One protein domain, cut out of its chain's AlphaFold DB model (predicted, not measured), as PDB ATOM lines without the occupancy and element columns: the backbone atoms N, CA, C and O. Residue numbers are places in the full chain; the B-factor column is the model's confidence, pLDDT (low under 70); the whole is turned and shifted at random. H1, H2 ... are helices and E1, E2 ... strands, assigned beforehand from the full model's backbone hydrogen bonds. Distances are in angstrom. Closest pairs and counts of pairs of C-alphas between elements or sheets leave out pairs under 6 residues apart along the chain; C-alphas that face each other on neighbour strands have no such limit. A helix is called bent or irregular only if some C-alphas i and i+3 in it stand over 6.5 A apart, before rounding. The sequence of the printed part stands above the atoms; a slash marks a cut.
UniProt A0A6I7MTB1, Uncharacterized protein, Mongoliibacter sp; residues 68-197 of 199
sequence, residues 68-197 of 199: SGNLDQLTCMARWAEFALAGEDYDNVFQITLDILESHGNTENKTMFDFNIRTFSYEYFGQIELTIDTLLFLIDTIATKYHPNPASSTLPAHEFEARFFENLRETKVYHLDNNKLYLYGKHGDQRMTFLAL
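What this domain is: This is residues 68 to 197 of the 199 residues of an uncharacterized protein of Mongoliibacter sp (UniProt A0A6I7MTB1). A strongly twisted, curling sheet of four strands, E1 to E4, has the long helix H4 running along one of its faces; a small second sheet, E5 to E7, lies on that same side near the far end of H4, its strands roughly crosswise to those of the first. At the other end of H4 the helices H1, H2 and H3 make a cluster, with H1 touching the other three helices. The printed part has 130 residues, with four named helices and seven named strands in the order H1, H2, E1, E2, E3, E4, H3, H4, E5, E6, E7. Both sheets are antiparallel, in the orders E1, E2, E3, E4 and E5, E6, E7, and the class is mixed, helices and strands. The whole is compact, with a radius of gyration of the C-alphas of 15.4 A and spans of 47 by 36 by 25 A.

Where its parts are: H1 holds residues 73 to 86, is 19.8 A long and begins with C-alpha 73 at (24.760, -34.859, 21.002). H2 is the short helix of residues 90 to 93. E1 holds residues 97 to 100, and E2 holds residues 112 to 118 over 20.0 A. E3, the longest strand, holds residues 122 to 130 over 24.5 A, with C-alpha 122 at (16.823, -37.564, 41.061). E4 holds residues 135 to 139 over 12.8 A. H3, residues 150 to 153, is neither bent nor irregular, but only just: C-alphas 150 and 153 are 6.3 A apart. H4, the longest helix, holds residues 155 to 170 over 22.2 A. E5 holds residues 173 to 177, E6 residues 180 to 184, and E7 residues 190 to 196 over 19.4 A, ending with C-alpha 196 at (30.066, -22.102, 38.375).

How they stand to each other: E1 to E4 form a meander, each strand the antiparallel neighbour of the one before, with edge strands E1 and E4. From edge to edge the strands' lines turn by 65 degrees and the way across the sheet turns by 83 degrees. Within hydrogen-bond range are N 99 and O 116 across E1 and E2, 2.8 A apart, N 128 and O 113 across E2 and E3, 2.7 A apart, and N 138 and O 127 across E3 and E4, 2.8 A apart. Residues 122 to 123 of E3 also pair antiparallel with residues 145 to 146. H4 is on this sheet at a height of 11.1 A, over E3 and E4, and runs along the strands, at 7 degrees to E3 on the local plane. The closest C-alphas of E4 and H4 are those of Phe 137 and Arg 169, 5.2 A apart. E5 to E7 form a second meander, only just strongly twisted, with C-alphas up to 4.4 A off its plane. N 182 and O 175 of E6 and E5 are 2.9 A apart, and N 194 and O 181 of E7 and E6 are 2.8 A apart, both within hydrogen-bond range. H4 only grazes this sheet, with residues 164 to 170. E1 and E7 are near each other, with 7 pairs of C-alphas within 10 A. H4 touches H1 with residues 156 to 160 alone, at a steep tilt of 51 degrees, opposite ways; the closest C-alphas of the two, those of Ala 78 and Ala 157, are 4.5 A apart. With residues 81 to 86 alone H1 touches H3, closest at the C-alphas of Glu 82 and Ala 151, 5.0 A. With residues 79 to 83 alone it touches H2, closest at the C-alphas of Arg 79 and Val 93, 5.8 A. H2 and H3 are apart. In H1 and H4 every O i to N i+4 pair is within hydrogen-bond range; H2 and H3 are too short for such a pair, and their single O i to N i+3 pair is within range in H2 but not in H3.

The domain as a whole: The two C-alphas farthest apart, those of Ala 84 and Glu 108, are 48.0 A apart. The printed part has no cut. The link from E1 to E2, 11 residues, is long, and that from E4 to H3, 10 residues, is short but not tight; the others are tight. The mean pLDDT of the printed part is 87.7, and residues 104 to 109, in the long link, are under 70.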
ATOM      1  N   SER A  68      38.651 -31.181  20.766       92.19
ATOM      2  CA  SER A  68      37.890 -30.333  19.842       92.19
ATOM      3  C   SER A  68      37.054 -29.269  20.556       92.19
ATOM      4  O   SER A  68      36.687 -28.267  19.945       92.19
ATOM      5  N   GLY A  69      36.723 -29.486  21.834       90.19
ATOM      6  CA  GLY A  69      35.785 -28.650  22.576       90.19
ATOM      7  C   GLY A  69      34.325 -28.818  22.138       90.19
ATOM      8  O   GLY A  69      33.460 -28.076  22.606       90.19
ATOM      9  N   ASN A  70      34.011 -29.774  21.261       90.94
ATOM     10  CA  ASN A  70      32.641 -29.987  20.806       90.94
ATOM     11  C   ASN A  70      31.788 -30.627  21.903       90.94
ATOM     12  O   ASN A  70      32.218 -31.573  22.567       90.94
ATOM     13  N   LEU A  71      30.566 -30.115  22.065       91.19
ATOM     14  CA  LEU A  71      29.575 -30.697  22.965       91.19
ATOM     15  C   LEU A  71      28.963 -31.946  22.332       91.19
ATOM     16  O   LEU A  71      28.701 -31.989  21.127       91.19
ATOM     17  N   ASP A  72      28.711 -32.956  23.153       90.50
ATOM     18  CA  ASP A  72      28.131 -34.205  22.698       90.50
ATOM     19  C   ASP A  72      26.629 -34.072  22.371       90.50
ATOM     20  O   ASP A  72      25.883 -33.288  22.963       90.50
ATOM     21  N   GLN A  73      26.156 -34.897  21.438       90.69
ATOM     22  CA  GLN A  73      24.760 -34.859  21.002       90.69
ATOM     23  C   GLN A  73      23.781 -35.447  22.036       90.69
ATOM     24  O   GLN A  73      22.617 -35.043  22.067       90.69
ATOM     25  N   LEU A  74      24.221 -36.389  22.878       92.75
ATOM     26  CA  LEU A  74      23.345 -37.073  23.830       92.75
ATOM     27  C   LEU A  74      22.846 -36.103  24.905       92.75
ATOM     28  O   LEU A  74      21.643 -36.078  25.165       92.75
ATOM     29  N   THR A  75      23.722 -35.257  25.460       92.12
ATOM     30  CA  THR A  75      23.307 -34.220  26.423       92.12
ATOM     31  C   THR A  75      22.200 -33.340  25.843       92.12
ATOM     32  O   THR A  75      21.165 -33.110  26.472       92.12
ATOM     33  N   CYS A  76      22.394 -32.890  24.607       90.38
ATOM     34  CA  CYS A  76      21.423 -32.097  23.867       90.38
ATOM     35  C   CYS A  76      20.069 -32.796  23.720       90.38
ATOM     36  O   CYS A  76      19.024 -32.194  23.958       90.38
ATOM     37  N   MET A  77      20.077 -34.070  23.322       92.69
ATOM     38  CA  MET A  77      18.851 -34.845  23.137       92.69
ATOM     39  C   MET A  77      18.097 -35.056  24.450       92.69
ATOM     40  O   MET A  77      16.873 -34.949  24.461       92.69
ATOM     41  N   ALA A  78      18.811 -35.318  25.546       92.50
ATOM     42  CA  ALA A  78      18.205 -35.469  26.863       92.50
ATOM     43  C   ALA A  78      17.542 -34.165  27.326       92.50
ATOM     44  O   ALA A  78      16.366 -34.171  27.679       92.50
ATOM     45  N   ARG A  79      18.236 -33.025  27.201       91.25
ATOM     46  CA  ARG A  79      17.662 -31.705  27.507       91.25
ATOM     47  C   ARG A  79      16.438 -31.389  26.639       91.25
ATOM     48  O   ARG A  79      15.480 -30.807  27.136       91.25
ATOM     49  N   TRP A  80      16.428 -31.794  25.364       91.00
ATOM     50  CA  TRP A  80      15.263 -31.598  24.483       91.00
ATOM     51  C   TRP A  80      14.080 -32.454  24.907       91.00
ATOM     52  O   TRP A  80      12.950 -31.978  24.847       91.00
ATOM     53  N   ALA A  81      14.323 -33.692  25.334       90.62
ATOM     54  CA  ALA A  81      13.269 -34.549  25.857       90.62
ATOM     55  C   ALA A  81      12.648 -33.946  27.125       90.62
ATOM     56  O   ALA A  81      11.423 -33.874  27.225       90.62
ATOM     57  N   GLU A  82      13.488 -33.448  28.035       89.06
ATOM     58  CA  GLU A  82      13.074 -32.743  29.250       89.06
ATOM     59  C   GLU A  82      12.235 -31.508  28.924       89.06
ATOM     60  O   GLU A  82      11.094 -31.414  29.368       89.06
ATOM     61  N   PHE A  83      12.728 -30.630  28.050       88.62
ATOM     62  CA  PHE A  83      11.996 -29.440  27.617       88.62
ATOM     63  C   PHE A  83      10.668 -29.767  26.914       88.62
ATOM     64  O   PHE A  83       9.641 -29.144  27.154       88.62
ATOM     65  N   ALA A  84      10.653 -30.743  26.008       88.38
ATOM     66  CA  ALA A  84       9.473 -31.009  25.189       88.38
ATOM     67  C   ALA A  84       8.348 -31.716  25.961       88.38
ATOM     68  O   ALA A  84       7.177 -31.542  25.623       88.38
ATOM     69  N   LEU A  85       8.685 -32.546  26.956       87.62
ATOM     70  CA  LEU A  85       7.718 -33.416  27.636       87.62
ATOM     71  C   LEU A  85       7.369 -32.963  29.056       87.62
ATOM     72  O   LEU A  85       6.271 -33.276  29.517       87.62
ATOM     73  N   ALA A  86       8.254 -32.228  29.732       80.25
ATOM     74  CA  ALA A  86       7.955 -31.605  31.024       80.25
ATOM     75  C   ALA A  86       7.186 -30.280  30.876       80.25
ATOM     76  O   ALA A  86       6.608 -29.789  31.844       80.25
ATOM     77  N   GLY A  87       7.170 -29.722  29.660       77.81
ATOM     78  CA  GLY A  87       6.735 -28.359  29.360       77.81
ATOM     79  C   GLY A  87       7.934 -27.444  29.105       77.81
ATOM     80  O   GLY A  87       9.056 -27.781  29.470       77.81
ATOM     81  N   GLU A  88       7.689 -26.280  28.491       77.25
ATOM     82  CA  GLU A  88       8.713 -25.292  28.098       77.25
ATOM     83  C   GLU A  88       9.347 -24.551  29.303       77.25
ATOM     84  O   GLU A  88       9.507 -23.330  29.308       77.25
ATOM     85  N   ASP A  89       9.687 -25.292  30.355       76.81
ATOM     86  CA  ASP A  89      10.351 -24.820  31.558       76.81
ATOM     87  C   ASP A  89      11.866 -24.897  31.365       76.81
ATOM     88  O   ASP A  89      12.514 -25.933  31.552       76.81
ATOM     89  N   TYR A  90      12.430 -23.766  30.950       76.75
ATOM     90  CA  TYR A  90      13.870 -23.623  30.800       76.75
ATOM     91  C   TYR A  90      14.607 -23.838  32.119       76.75
ATOM     92  O   TYR A  90      15.682 -24.429  32.114       76.75
ATOM     93  N   ASP A  91      14.043 -23.402  33.242       77.25
ATOM     94  CA  ASP A  91      14.740 -23.478  34.519       77.25
ATOM     95  C   ASP A  91      14.934 -24.955  34.906       77.25
ATOM     96  O   ASP A  91      16.000 -25.322  35.390       77.25
ATOM     97  N   ASN A  92      13.972 -25.833  34.591       74.81
ATOM     98  CA  ASN A  92      14.095 -27.274  34.828       74.81
ATOM     99  C   ASN A  92      15.202 -27.952  33.997       74.81
ATOM    100  O   ASN A  92      15.917 -28.808  34.516       74.81
ATOM    101  N   VAL A  93      15.409 -27.576  32.729       79.50
ATOM    102  CA  VAL A  93      16.468 -28.224  31.928       79.50
ATOM    103  C   VAL A  93      17.876 -27.868  32.400       79.50
ATOM    104  O   VAL A  93      18.794 -28.652  32.175       79.50
ATOM    105  N   PHE A  94      18.055 -26.731  33.077       79.88
ATOM    106  CA  PHE A  94      19.330 -26.265  33.641       79.88
ATOM    107  C   PHE A  94      19.551 -26.710  35.106       79.88
ATOM    108  O   PHE A  94      20.481 -26.266  35.764       79.88
ATOM    109  N   GLN A  95      18.734 -27.628  35.637       83.00
ATOM    110  CA  GLN A  95      18.829 -28.074  37.036       83.00
ATOM    111  C   GLN A  95      19.834 -29.199  37.317       83.00
ATOM    112  O   GLN A  95      19.898 -29.673  38.453       83.00
ATOM    113  N   ILE A  96      20.617 -29.652  36.335       93.12
ATOM    114  CA  ILE A  96      21.638 -30.670  36.604       93.12
ATOM    115  C   ILE A  96      22.803 -29.998  37.329       93.12
ATOM    116  O   ILE A  96      23.563 -29.252  36.716       93.12
ATOM    117  N   THR A  97      22.953 -30.269  38.622       95.94
ATOM    118  CA  THR A  97      23.947 -29.592  39.460       95.94
ATOM    119  C   THR A  97      24.795 -30.567  40.256       95.94
ATOM    120  O   THR A  97      24.308 -31.606  40.700       95.94
ATOM    121  N   LEU A  98      26.044 -30.182  40.490       96.75
ATOM    122  CA  LEU A  98      26.969 -30.796  41.428       96.75
ATOM    123  C   LEU A  98      27.327 -29.752  42.488       96.75
ATOM    124  O   LEU A  98      27.791 -28.670  42.154       96.75
ATOM    125  N   ASP A  99      27.097 -30.068  43.751       96.06
ATOM    126  CA  ASP A  99      27.392 -29.201  44.890       96.06
ATOM    127  C   ASP A  99      28.409 -29.906  45.785       96.06
ATOM    128  O   ASP A  99      28.086 -30.930  46.389       96.06
ATOM    129  N   ILE A 100      29.649 -29.416  45.796       93.88
ATOM    130  CA  ILE A 100      30.751 -29.994  46.567       93.88
ATOM    131  C   ILE A 100      30.899 -29.188  47.849       93.88
ATOM    132  O   ILE A 100      31.305 -28.026  47.824       93.88
ATOM    133  N   LEU A 101      30.595 -29.825  48.975       90.50
ATOM    134  CA  LEU A 101      30.529 -29.164  50.267       90.50
ATOM    135  C   LEU A 101      31.923 -29.035  50.877       90.50
ATOM    136  O   LEU A 101      32.699 -29.995  50.932       90.50
ATOM    137  N   GLU A 102      32.221 -27.850  51.404       81.06
ATOM    138  CA  GLU A 102      33.408 -27.661  52.229       81.06
ATOM    139  C   GLU A 102      33.353 -28.552  53.476       81.06
ATOM    140  O   GLU A 102      32.304 -28.758  54.093       81.06
ATOM    141  N   SER A 103      34.515 -29.048  53.908       73.50
ATOM    142  CA  SER A 103      34.599 -29.814  55.152       73.50
ATOM    143  C   SER A 103      34.302 -28.906  56.350       73.50
ATOM    144  O   SER A 103      35.140 -28.116  56.791       73.50
ATOM    145  N   HIS A 104      33.103 -29.021  56.917       55.22
ATOM    146  CA  HIS A 104      32.754 -28.354  58.165       55.22
ATOM    147  C   HIS A 104      33.335 -29.112  59.359       55.22
ATOM    148  O   HIS A 104      32.659 -29.872  60.049       55.22
ATOM    149  N   GLY A 105      34.616 -28.873  59.634       51.38
ATOM    150  CA  GLY A 105      35.219 -29.215  60.914       51.38
ATOM    151  C   GLY A 105      36.589 -29.862  60.824       51.38
ATOM    152  O   GLY A 105      37.067 -30.264  59.771       51.38
ATOM    153  N   ASN A 106      37.216 -29.959  61.994       48.38
ATOM    154  CA  ASN A 106      38.511 -30.585  62.244       48.38
ATOM    155  C   ASN A 106      38.392 -32.121  62.118       48.38
ATOM    156  O   ASN A 106      38.626 -32.856  63.076       48.38
ATOM    157  N   THR A 107      37.912 -32.599  60.971       53.72
ATOM    158  CA  THR A 107      37.826 -34.016  60.644       53.72
ATOM    159  C   THR A 107      39.249 -34.548  60.508       53.72
ATOM    160  O   THR A 107      40.102 -33.967  59.837       53.72
ATOM    161  N   GLU A 108      39.540 -35.657  61.188       54.91
ATOM    162  CA  GLU A 108      40.865 -36.295  61.163       54.91
ATOM    163  C   GLU A 108      41.285 -36.727  59.744       54.91
ATOM    164  O   GLU A 108      42.463 -36.986  59.505       54.91
ATOM    165  N   ASN A 109      40.342 -36.754  58.794       61.00
ATOM    166  CA  ASN A 109      40.561 -37.154  57.415       61.00
ATOM    167  C   ASN A 109      40.295 -35.992  56.442       61.00
ATOM    168  O   ASN A 109      39.202 -35.853  55.900       61.00
ATOM    169  N   LYS A 110      41.322 -35.167  56.204       71.56
ATOM    170  CA  LYS A 110      41.291 -33.982  55.318       71.56
ATOM    171  C   LYS A 110      41.113 -34.295  53.822       71.56
ATOM    172  O   LYS A 110      41.344 -33.422  52.991       71.56
ATOM    173  N   THR A 111      40.791 -35.536  53.478       84.94
ATOM    174  CA  THR A 111      40.702 -36.024  52.099       84.94
ATOM    175  C   THR A 111      39.291 -36.450  51.718       84.94
ATOM    176  O   THR A 111      39.090 -36.818  50.571       84.94
ATOM    177  N   MET A 112      38.324 -36.430  52.642       89.06
ATOM    178  CA  MET A 112      36.939 -36.829  52.373       89.06
ATOM    179  C   MET A 112      36.002 -35.628  52.491       89.06
ATOM    180  O   MET A 112      35.993 -34.951  53.520       89.06
ATOM    181  N   PHE A 113      35.205 -35.400  51.451       90.62
ATOM    182  CA  PHE A 113      34.282 -34.271  51.342       90.62
ATOM    183  C   PHE A 113      32.912 -34.757  50.894       90.62
ATOM    184  O   PHE A 113      32.826 -35.678  50.091       90.62
ATOM    185  N   ASP A 114      31.847 -34.156  51.397       93.31
ATOM    186  CA  ASP A 114      30.496 -34.528  50.995       93.31
ATOM    187  C   ASP A 114      30.094 -33.774  49.720       93.31
ATOM    188  O   ASP A 114      30.573 -32.670  49.456       93.31
ATOM    189  N   PHE A 115      29.205 -34.356  48.920       94.75
ATOM    190  CA  PHE A 115      28.628 -33.670  47.768       94.75
ATOM    191  C   PHE A 115      27.157 -34.041  47.561       94.75
ATOM    192  O   PHE A 115      26.705 -35.127  47.939       94.75
ATOM    193  N   ASN A 116      26.426 -33.160  46.879       95.81
ATOM    194  CA  ASN A 116      25.088 -33.416  46.358       95.81
ATOM    195  C   ASN A 116      25.087 -33.367  44.827       95.81
ATOM    196  O   ASN A 116      25.739 -32.524  44.215       95.81
ATOM    197  N   ILE A 117      24.317 -34.253  44.200       95.56
ATOM    198  CA  ILE A 117      24.029 -34.213  42.763       95.56
ATOM    199  C   ILE A 117      22.531 -34.067  42.581       95.56
ATOM    200  O   ILE A 117      21.763 -34.807  43.193       95.56
ATOM    201  N   ARG A 118      22.127 -33.193  41.664       93.38
ATOM    202  CA  ARG A 118      20.789 -33.173  41.078       93.38
ATOM    203  C   ARG A 118      20.892 -33.565  39.607       93.38
ATOM    204  O   ARG A 118      21.696 -32.991  38.882       93.38
ATOM    205  N   THR A 119      20.094 -34.534  39.173       91.12
ATOM    206  CA  THR A 119      19.818 -34.817  37.756       91.12
ATOM    207  C   THR A 119      18.414 -34.321  37.409       91.12
ATOM    208  O   THR A 119      17.760 -33.675  38.228       91.12
ATOM    209  N   PHE A 120      17.923 -34.632  36.210       86.44
ATOM    210  CA  PHE A 120      16.543 -34.321  35.836       86.44
ATOM    211  C   PHE A 120      15.525 -34.938  36.797       86.44
ATOM    212  O   PHE A 120      14.548 -34.300  37.184       86.44
ATOM    213  N   SER A 121      15.779 -36.179  37.206       85.00
ATOM    214  CA  SER A 121      14.777 -36.995  37.887       85.00
ATOM    215  C   SER A 121      15.109 -37.246  39.351       85.00
ATOM    216  O   SER A 121      14.228 -37.606  40.126       85.00
ATOM    217  N   TYR A 122      16.362 -37.080  39.766       89.81
ATOM    218  CA  TYR A 122      16.823 -37.564  41.061       89.81
ATOM    219  C   TYR A 122      17.777 -36.591  41.740       89.81
ATOM    220  O   TYR A 122      18.472 -35.807  41.100       89.81
ATOM    221  N   GLU A 123      17.831 -36.688  43.061       94.25
ATOM    222  CA  GLU A 123      18.927 -36.144  43.854       94.25
ATOM    223  C   GLU A 123      19.672 -37.288  44.536       94.25
ATOM    224  O   GLU A 123      19.063 -38.264  44.984       94.25
ATOM    225  N   TYR A 124      20.992 -37.155  44.614       94.81
ATOM    226  CA  TYR A 124      21.884 -38.107  45.259       94.81
ATOM    227  C   TYR A 124      22.825 -37.377  46.199       94.81
ATOM    228  O   TYR A 124      23.234 -36.246  45.941       94.81
ATOM    229  N   PHE A 125      23.202 -38.077  47.256       94.88
ATOM    230  CA  PHE A 125      24.278 -37.686  48.148       94.88
ATOM    231  C   PHE A 125      25.467 -38.623  47.933       94.88
ATOM    232  O   PHE A 125      25.301 -39.786  47.547       94.88
ATOM    233  N   GLY A 126      26.672 -38.134  48.184       93.56
ATOM    234  CA  GLY A 126      27.862 -38.965  48.157       93.56
ATOM    235  C   GLY A 126      29.063 -38.282  48.779       93.56
ATOM    236  O   GLY A 126      28.954 -37.209  49.368       93.56
ATOM    237  N   GLN A 127      30.214 -38.933  48.643       92.94
ATOM    238  CA  GLN A 127      31.483 -38.433  49.155       92.94
ATOM    239  C   GLN A 127      32.558 -38.424  48.072       92.94
ATOM    240  O   GLN A 127      32.643 -39.340  47.257       92.94
ATOM    241  N   ILE A 128      33.392 -37.397  48.076       91.81
ATOM    242  CA  ILE A 128      34.590 -37.278  47.259       91.81
ATOM    243  C   ILE A 128      35.792 -37.633  48.119       91.81
ATOM    244  O   ILE A 128      36.007 -37.020  49.164       91.81
ATOM    245  N   GLU A 129      36.602 -38.576  47.651       90.69
ATOM    246  CA  GLU A 129      37.975 -38.725  48.124       90.69
ATOM    247  C   GLU A 129      38.894 -37.878  47.239       90.69
ATOM    248  O   GLU A 129      39.022 -38.137  46.037       90.69
ATOM    249  N   LEU A 130      39.516 -36.860  47.829       89.44
ATOM    250  CA  LEU A 130      40.442 -35.945  47.176       89.44
ATOM    251  C   LEU A 130      41.816 -36.016  47.848       89.44
ATOM    252  O   LEU A 130      42.005 -35.650  49.009       89.44
ATOM    253  N   THR A 131      42.795 -36.469  47.079       84.62
ATOM    254  CA  THR A 131      44.212 -36.523  47.445       84.62
ATOM    255  C   THR A 131      45.050 -35.915  46.320       84.62
ATOM    256  O   THR A 131      44.518 -35.504  45.292       84.62
ATOM    257  N   ILE A 132      46.374 -35.873  46.489       80.19
ATOM    258  CA  ILE A 132      47.294 -35.386  45.443       80.19
ATOM    259  C   ILE A 132      47.185 -36.231  44.160       80.19
ATOM    260  O   ILE A 132      47.320 -35.693  43.066       80.19
ATOM    261  N   ASP A 133      46.903 -37.530  44.297       77.00
ATOM    262  CA  ASP A 133      46.938 -38.489  43.185       77.00
ATOM    263  C   ASP A 133      45.552 -39.031  42.796       77.00
ATOM    264  O   ASP A 133      45.420 -39.743  41.801       77.00
ATOM    265  N   THR A 134      44.517 -38.754  43.595       77.75
ATOM    266  CA  THR A 134      43.192 -39.370  43.439       77.75
ATOM    267  C   THR A 134      42.081 -38.348  43.606       77.75
ATOM    268  O   THR A 134      42.004 -37.687  44.639       77.75
ATOM    269  N   LEU A 135      41.185 -38.306  42.621       90.12
ATOM    270  CA  LEU A 135      39.819 -37.814  42.752       90.12
ATOM    271  C   LEU A 135      38.875 -39.004  42.540       90.12
ATOM    272  O   LEU A 135      38.950 -39.675  41.507       90.12
ATOM    273  N   LEU A 136      38.022 -39.305  43.518       91.25
ATOM    274  CA  LEU A 136      37.070 -40.412  43.438       91.25
ATOM    275  C   LEU A 136      35.706 -39.997  43.983       91.25
ATOM    276  O   LEU A 136      35.593 -39.624  45.144       91.25
ATOM    277  N   PHE A 137      34.668 -40.145  43.161       94.12
ATOM    278  CA  PHE A 137      33.282 -39.941  43.576       94.12
ATOM    279  C   PHE A 137      32.666 -41.259  44.058       94.12
ATOM    280  O   PHE A 137      32.476 -42.202  43.284       94.12
ATOM    281  N   LEU A 138      32.316 -41.305  45.339       92.06
ATOM    282  CA  LEU A 138      31.570 -42.376  45.991       92.06
ATOM    283  C   LEU A 138      30.104 -41.952  46.104       92.06
ATOM    284  O   LEU A 138      29.709 -41.253  47.033       92.06
ATOM    285  N   ILE A 139      29.299 -42.350  45.124       92.06
ATOM    286  CA  ILE A 139      27.882 -41.973  45.034       92.06
ATOM    287  C   ILE A 139      27.033 -43.004  45.783       92.06
ATOM    288  O   ILE A 139      27.171 -44.200  45.507       92.06
ATOM    289  N   ASP A 140      26.132 -42.567  46.668       88.50
ATOM    290  CA  ASP A 140      25.130 -43.476  47.225       88.50
ATOM    291  C   ASP A 140      24.229 -43.996  46.094       88.50
ATOM    292  O   ASP A 140      23.772 -43.263  45.217       88.50
ATOM    293  N   THR A 141      23.998 -45.304  46.087       82.25
ATOM    294  CA  THR A 141      23.134 -45.959  45.101       82.25
ATOM    295  C   THR A 141      21.656 -45.626  45.296       82.25
ATOM    296  O   THR A 141      20.866 -45.808  44.369       82.25
ATOM    297  N   ILE A 142      21.273 -45.150  46.484       87.62
ATOM    298  CA  ILE A 142      19.898 -44.779  46.806       87.62
ATOM    299  C   ILE A 142      19.737 -43.266  46.631       87.62
ATOM    300  O   ILE A 142      20.408 -42.478  47.292       87.62
ATOM    301  N   ALA A 143      18.817 -42.859  45.753       86.94
ATOM    302  CA  ALA A 143      18.461 -41.452  45.591       86.94
ATOM    303  C   ALA A 143      17.857 -40.893  46.889       86.94
ATOM    304  O   ALA A 143      16.979 -41.513  47.496       86.94
ATOM    305  N   THR A 144      18.285 -39.697  47.287       90.88
ATOM    306  CA  THR A 144      17.739 -38.984  48.449       90.88
ATOM    307  C   THR A 144      16.364 -38.396  48.145       90.88
ATOM    308  O   THR A 144      15.518 -38.289  49.036       90.88
ATOM    309  N   LYS A 145      16.113 -38.053  46.874       92.88
ATOM    310  CA  LYS A 145      14.836 -37.518  46.401       92.88
ATOM    311  C   LYS A 145      14.557 -37.927  44.958       92.88
ATOM    312  O   LYS A 145      15.470 -38.023  44.143       92.88
ATOM    313  N   TYR A 146      13.279 -38.133  44.647       88.44
ATOM    314  CA  TYR A 146      12.781 -38.363  43.291       88.44
ATOM    315  C   TYR A 146      11.879 -37.205  42.860       88.44
ATOM    316  O   TYR A 146      10.971 -36.808  43.595       88.44
ATOM    317  N   HIS A 147      12.133 -36.690  41.664       84.00
ATOM    318  CA  HIS A 147      11.415 -35.616  40.990       84.00
ATOM    319  C   HIS A 147      10.747 -36.206  39.750       84.00
ATOM    320  O   HIS A 147      11.353 -36.246  38.683       84.00
ATOM    321  N   PRO A 148       9.529 -36.752  39.885       77.75
ATOM    322  CA  PRO A 148       8.865 -37.398  38.764       77.75
ATOM    323  C   PRO A 148       8.593 -36.403  37.632       77.75
ATOM    324  O   PRO A 148       7.890 -35.414  37.835       77.75
ATOM    325  N   ASN A 149       9.069 -36.728  36.430       79.62
ATOM    326  CA  ASN A 149       8.793 -35.999  35.197       79.62
ATOM    327  C   ASN A 149       8.452 -36.994  34.064       79.62
ATOM    328  O   ASN A 149       9.082 -38.050  33.968       79.62
ATOM    329  N   PRO A 150       7.468 -36.704  33.186       84.69
ATOM    330  CA  PRO A 150       7.261 -37.450  31.940       84.69
ATOM    331  C   PRO A 150       8.544 -37.779  31.151       84.69
ATOM    332  O   PRO A 150       8.666 -38.885  30.614       84.69
ATOM    333  N   ALA A 151       9.504 -36.854  31.105       85.00
ATOM    334  CA  ALA A 151      10.751 -37.010  30.360       85.00
ATOM    335  C   ALA A 151      11.738 -38.019  30.978       85.00
ATOM    336  O   ALA A 151      12.467 -38.673  30.226       85.00
ATOM    337  N   SER A 152      11.673 -38.250  32.297       82.19
ATOM    338  CA  SER A 152      12.535 -39.180  33.047       82.19
ATOM    339  C   SER A 152      12.518 -40.611  32.502       82.19
ATOM    340  O   SER A 152      13.447 -41.384  32.712       82.19
ATOM    341  N   SER A 153      11.438 -40.988  31.811       83.31
ATOM    342  CA  SER A 153      11.254 -42.325  31.234       83.31
ATOM    343  C   SER A 153      11.691 -42.444  29.771       83.31
ATOM    344  O   SER A 153      11.596 -43.521  29.177       83.31
ATOM    345  N   THR A 154      12.147 -41.349  29.161       90.12
ATOM    346  CA  THR A 154      12.599 -41.366  27.773       90.12
ATOM    347  C   THR A 154      13.982 -41.989  27.644       90.12
ATOM    348  O   THR A 154      14.830 -41.859  28.525       90.12
ATOM    349  N   LEU A 155      14.226 -42.644  26.504       92.25
ATOM    350  CA  LEU A 155      15.521 -43.261  26.223       92.25
ATOM    351  C   LEU A 155      16.688 -42.255  26.318       92.25
ATOM    352  O   LEU A 155      17.648 -42.577  27.012       92.25
ATOM    353  N   PRO A 156      16.614 -41.036  25.737       92.31
ATOM    354  CA  PRO A 156      17.710 -40.073  25.841       92.31
ATOM    355  C   PRO A 156      17.999 -39.628  27.277       92.31
ATOM    356  O   PRO A 156      19.166 -39.525  27.641       92.31
ATOM    357  N   ALA A 157      16.970 -39.393  28.101       90.19
ATOM    358  CA  ALA A 157      17.159 -39.006  29.500       90.19
ATOM    359  C   ALA A 157      17.819 -40.134  30.309       90.19
ATOM    360  O   ALA A 157      18.779 -39.893  31.036       90.19
ATOM    361  N   HIS A 158      17.369 -41.377  30.116       90.50
ATOM    362  CA  HIS A 158      17.940 -42.537  30.799       90.50
ATOM    363  C   HIS A 158      19.387 -42.827  30.365       90.50
ATOM    364  O   HIS A 158      20.247 -43.096  31.202       90.50
ATOM    365  N   GLU A 159      19.682 -42.764  29.062       93.56
ATOM    366  CA  GLU A 159      21.047 -42.923  28.540       93.56
ATOM    367  C   GLU A 159      21.975 -41.810  29.036       93.56
ATOM    368  O   GLU A 159      23.119 -42.078  29.409       93.56
ATOM    369  N   PHE A 160      21.475 -40.574  29.086       93.19
ATOM    370  CA  PHE A 160      22.199 -39.448  29.656       93.19
ATOM    371  C   PHE A 160      22.522 -39.666  31.138       93.19
ATOM    372  O   PHE A 160      23.693 -39.583  31.503       93.19
ATOM    373  N   GLU A 161      21.529 -39.967  31.985       91.56
ATOM    374  CA  GLU A 161      21.755 -40.154  33.425       91.56
ATOM    375  C   GLU A 161      22.718 -41.320  33.689       91.56
ATOM    376  O   GLU A 161      23.642 -41.192  34.495       91.56
ATOM    377  N   ALA A 162      22.578 -42.432  32.957       92.50
ATOM    378  CA  ALA A 162      23.500 -43.561  33.052       92.50
ATOM    379  C   ALA A 162      24.946 -43.146  32.728       92.50
ATOM    380  O   ALA A 162      25.853 -43.409  33.522       92.50
ATOM    381  N   ARG A 163      25.152 -42.443  31.607       93.50
ATOM    382  CA  ARG A 163      26.475 -41.954  31.191       93.50
ATOM    383  C   ARG A 163      27.031 -40.902  32.150       93.50
ATOM    384  O   ARG A 163      28.235 -40.897  32.401       93.50
ATOM    385  N   PHE A 164      26.182 -40.034  32.699       93.94
ATOM    386  CA  PHE A 164      26.558 -39.022  33.689       93.94
ATOM    387  C   PHE A 164      27.135 -39.678  34.939       93.94
ATOM    388  O   PHE A 164      28.250 -39.355  35.344       93.94
ATOM    389  N   PHE A 165      26.432 -40.662  35.502       93.62
ATOM    390  CA  PHE A 165      26.921 -41.374  36.679       93.62
ATOM    391  C   PHE A 165      28.150 -42.232  36.403       93.62
ATOM    392  O   PHE A 165      29.018 -42.337  37.268       93.62
ATOM    393  N   GLU A 166      28.234 -42.858  35.231       93.38
ATOM    394  CA  GLU A 166      29.427 -43.597  34.818       93.38
ATOM    395  C   GLU A 166      30.650 -42.675  34.775       93.38
ATOM    396  O   GLU A 166      31.622 -42.920  35.488       93.38
ATOM    397  N   ASN A 167      30.570 -41.554  34.051       93.25
ATOM    398  CA  ASN A 167      31.684 -40.611  33.924       93.25
ATOM    399  C   ASN A 167      32.078 -39.986  35.266       93.25
ATOM    400  O   ASN A 167      33.267 -39.837  35.557       93.25
ATOM    401  N   LEU A 168      31.101 -39.670  36.118       94.00
ATOM    402  CA  LEU A 168      31.396 -39.100  37.425       94.00
ATOM    403  C   LEU A 168      32.136 -40.102  38.325       94.00
ATOM    404  O   LEU A 168      33.148 -39.759  38.932       94.00
ATOM    405  N   ARG A 169      31.710 -41.373  38.353       92.88
ATOM    406  CA  ARG A 169      32.407 -42.448  39.094       92.88
ATOM    407  C   ARG A 169      33.797 -42.744  38.531       92.88
ATOM    408  O   ARG A 169      34.722 -43.075  39.277       92.88
ATOM    409  N   GLU A 170      33.950 -42.642  37.217       92.62
ATOM    410  CA  GLU A 170      35.221 -42.866  36.531       92.62
ATOM    411  C   GLU A 170      36.170 -41.671  36.578       92.62
ATOM    412  O   GLU A 170      37.323 -41.812  36.163       92.62
ATOM    413  N   THR A 171      35.728 -40.528  37.106       92.88
ATOM    414  CA  THR A 171      36.560 -39.332  37.220       92.88
ATOM    415  C   THR A 171      37.834 -39.640  38.010       92.88
ATOM    416  O   THR A 171      37.816 -40.399  38.986       92.88
ATOM    417  N   LYS A 172      38.961 -39.099  37.539       90.25
ATOM    418  CA  LYS A 172      40.286 -39.239  38.173       90.25
ATOM    419  C   LYS A 172      41.005 -37.917  38.358       90.25
ATOM    420  O   LYS A 172      41.808 -37.795  39.276       90.25
ATOM    421  N   VAL A 173      40.735 -36.957  37.480       90.12
ATOM    422  CA  VAL A 173      41.410 -35.661  37.439       90.12
ATOM    423  C   VAL A 173      40.363 -34.585  37.203       90.12
ATOM    424  O   VAL A 173      39.401 -34.805  36.466       90.12
ATOM    425  N   TYR A 174      40.572 -33.422  37.807       93.38
ATOM    426  CA  TYR A 174      39.802 -32.223  37.511       93.38
ATOM    427  C   TYR A 174      40.714 -31.093  37.031       93.38
ATOM    428  O   TYR A 174      41.921 -31.096  37.281       93.38
ATOM    429  N   HIS A 175      40.126 -30.130  36.333       93.69
ATOM    430  CA  HIS A 175      40.777 -28.887  35.945       93.69
ATOM    431  C   HIS A 175      39.798 -27.731  36.139       93.69
ATOM    432  O   HIS A 175      38.656 -27.822  35.689       93.69
ATOM    433  N   LEU A 176      40.260 -26.673  36.801       93.94
ATOM    434  CA  LEU A 176      39.550 -25.406  36.928       93.94
ATOM    435  C   LEU A 176      40.137 -24.404  35.935       93.94
ATOM    436  O   LEU A 176      41.361 -24.289  35.826       93.94
ATOM    437  N   ASP A 177      39.260 -23.700  35.229       93.56
ATOM    438  CA  ASP A 177      39.605 -22.659  34.262       93.56
ATOM    439  C   ASP A 177      38.513 -21.584  34.275       93.56
ATOM    440  O   ASP A 177      37.410 -21.806  33.769       93.56
ATOM    441  N   ASN A 178      38.795 -20.438  34.900       93.50
ATOM    442  CA  ASN A 178      37.801 -19.400  35.194       93.50
ATOM    443  C   ASN A 178      36.563 -20.010  35.879       93.50
ATOM    444  O   ASN A 178      36.688 -20.815  36.799       93.50
ATOM    445  N   ASN A 179      35.366 -19.684  35.398       95.06
ATOM    446  CA  ASN A 179      34.095 -20.203  35.890       95.06
ATOM    447  C   ASN A 179      33.783 -21.642  35.442       95.06
ATOM    448  O   ASN A 179      32.615 -22.029  35.462       95.06
ATOM    449  N   LYS A 180      34.768 -22.427  34.988       96.19
ATOM    450  CA  LYS A 180      34.553 -23.785  34.473       96.19
ATOM    451  C   LYS A 180      35.258 -24.827  35.321       96.19
ATOM    452  O   LYS A 180      36.456 -24.731  35.583       96.19
ATOM    453  N   LEU A 181      34.519 -25.882  35.639       96.69
ATOM    454  CA  LEU A 181      35.050 -27.118  36.194       96.69
ATOM    455  C   LEU A 181      34.974 -28.211  35.132       96.69
ATOM    456  O   LEU A 181      33.905 -28.528  34.608       96.69
ATOM    457  N   TYR A 182      36.117 -28.816  34.842       96.62
ATOM    458  CA  TYR A 182      36.214 -29.979  33.976       96.62
ATOM    459  C   TYR A 182      36.547 -31.215  34.800       96.62
ATOM    460  O   TYR A 182      37.563 -31.231  35.495       96.62
ATOM    461  N   LEU A 183      35.741 -32.268  34.673       96.06
ATOM    462  CA  LEU A 183      36.015 -33.576  35.270       96.06
ATOM    463  C   LEU A 183      36.376 -34.576  34.171       96.06
ATOM    464  O   LEU A 183      35.603 -34.788  33.235       96.06
ATOM    465  N   TYR A 184      37.558 -35.177  34.281       93.31
ATOM    466  CA  TYR A 184      38.087 -36.123  33.303       93.31
ATOM    467  C   TYR A 184      37.952 -37.553  33.819       93.31
ATOM    468  O   TYR A 184      38.443 -37.889  34.905       93.31
ATOM    469  N   GLY A 185      37.321 -38.396  32.999       85.69
ATOM    470  CA  GLY A 185      37.264 -39.838  33.207       85.69
ATOM    471  C   GLY A 185      38.617 -40.518  32.979       85.69
ATOM    472  O   GLY A 185      39.635 -39.883  32.698       85.69
ATOM    473  N   LYS A 186      38.627 -41.851  33.048       78.69
ATOM    474  CA  LYS A 186      39.845 -42.671  32.942       78.69
ATOM    475  C   LYS A 186      40.626 -42.484  31.633       78.69
ATOM    476  O   LYS A 186      41.850 -42.617  31.638       78.69
ATOM    477  N   HIS A 187      39.929 -42.244  30.525       81.50
ATOM    478  CA  HIS A 187      40.526 -42.177  29.187       81.50
ATOM    479  C   HIS A 187      40.902 -40.754  28.749       81.50
ATOM    480  O   HIS A 187      41.770 -40.608  27.892       81.50
ATOM    481  N   GLY A 188      40.318 -39.722  29.371       81.12
ATOM    482  CA  GLY A 188      40.654 -38.309  29.143       81.12
ATOM    483  C   GLY A 188      40.277 -37.742  27.767       81.12
ATOM    484  O   GLY A 188      40.548 -36.575  27.506       81.12
ATOM    485  N   ASP A 189      39.654 -38.534  26.899       87.81
ATOM    486  CA  ASP A 189      39.160 -38.152  25.572       87.81
ATOM    487  C   ASP A 189      37.880 -37.307  25.641       87.81
ATOM    488  O   ASP A 189      37.647 -36.429  24.805       87.81
ATOM    489  N   GLN A 190      37.074 -37.532  26.676       91.25
ATOM    490  CA  GLN A 190      35.911 -36.727  27.017       91.25
ATOM    491  C   GLN A 190      35.991 -36.214  28.454       91.25
ATOM    492  O   GLN A 190      36.547 -36.858  29.349       91.25
ATOM    493  N   ARG A 191      35.400 -35.038  28.668       94.25
ATOM    494  CA  ARG A 191      35.276 -34.394  29.976       94.25
ATOM    495  C   ARG A 191      33.836 -33.992  30.247       94.25
ATOM    496  O   ARG A 191      33.124 -33.560  29.341       94.25
ATOM    497  N   MET A 192      33.415 -34.097  31.498       96.94
ATOM    498  CA  MET A 192      32.199 -33.436  31.957       96.94
ATOM    499  C   MET A 192      32.530 -31.966  32.188       96.94
ATOM    500  O   MET A 192      33.493 -31.661  32.891       96.94
ATOM    501  N   THR A 193      31.765 -31.073  31.571       96.25
ATOM    502  CA  THR A 193      31.969 -29.629  31.690       96.25
ATOM    503  C   THR A 193      30.879 -29.036  32.555       96.25
ATOM    504  O   THR A 193      29.694 -29.259  32.298       96.25
ATOM    505  N   PHE A 194      31.293 -28.261  33.546       96.38
ATOM    506  CA  PHE A 194      30.406 -27.550  34.441       96.38
ATOM    507  C   PHE A 194      30.727 -26.058  34.455       96.38
ATOM    508  O   PHE A 194      31.877 -25.674  34.245       96.38
ATOM    509  N   LEU A 195      29.716 -25.238  34.729       95.00
ATOM    510  CA  LEU A 195      29.846 -23.806  34.978       95.00
ATOM    511  C   LEU A 195      29.579 -23.510  36.449       95.00
ATOM    512  O   LEU A 195      28.696 -24.122  37.047       95.00
ATOM    513  N   ALA A 196      30.327 -22.580  37.027       94.88
ATOM    514  CA  ALA A 196      30.066 -22.102  38.375       94.88
ATOM    515  C   ALA A 196      28.672 -21.464  38.431       94.88
ATOM    516  O   ALA A 196      28.319 -20.650  37.574       94.88
ATOM    517  N   LEU A 197      27.885 -21.846  39.433       89.94
ATOM    518  CA  LEU A 197      26.669 -21.132  39.795       89.94
ATOM    519  C   LEU A 197      27.063 -20.081  40.831       89.94
ATOM    520  O   LEU A 197      27.640 -20.426  41.857       89.94
TER     521      LEU A 197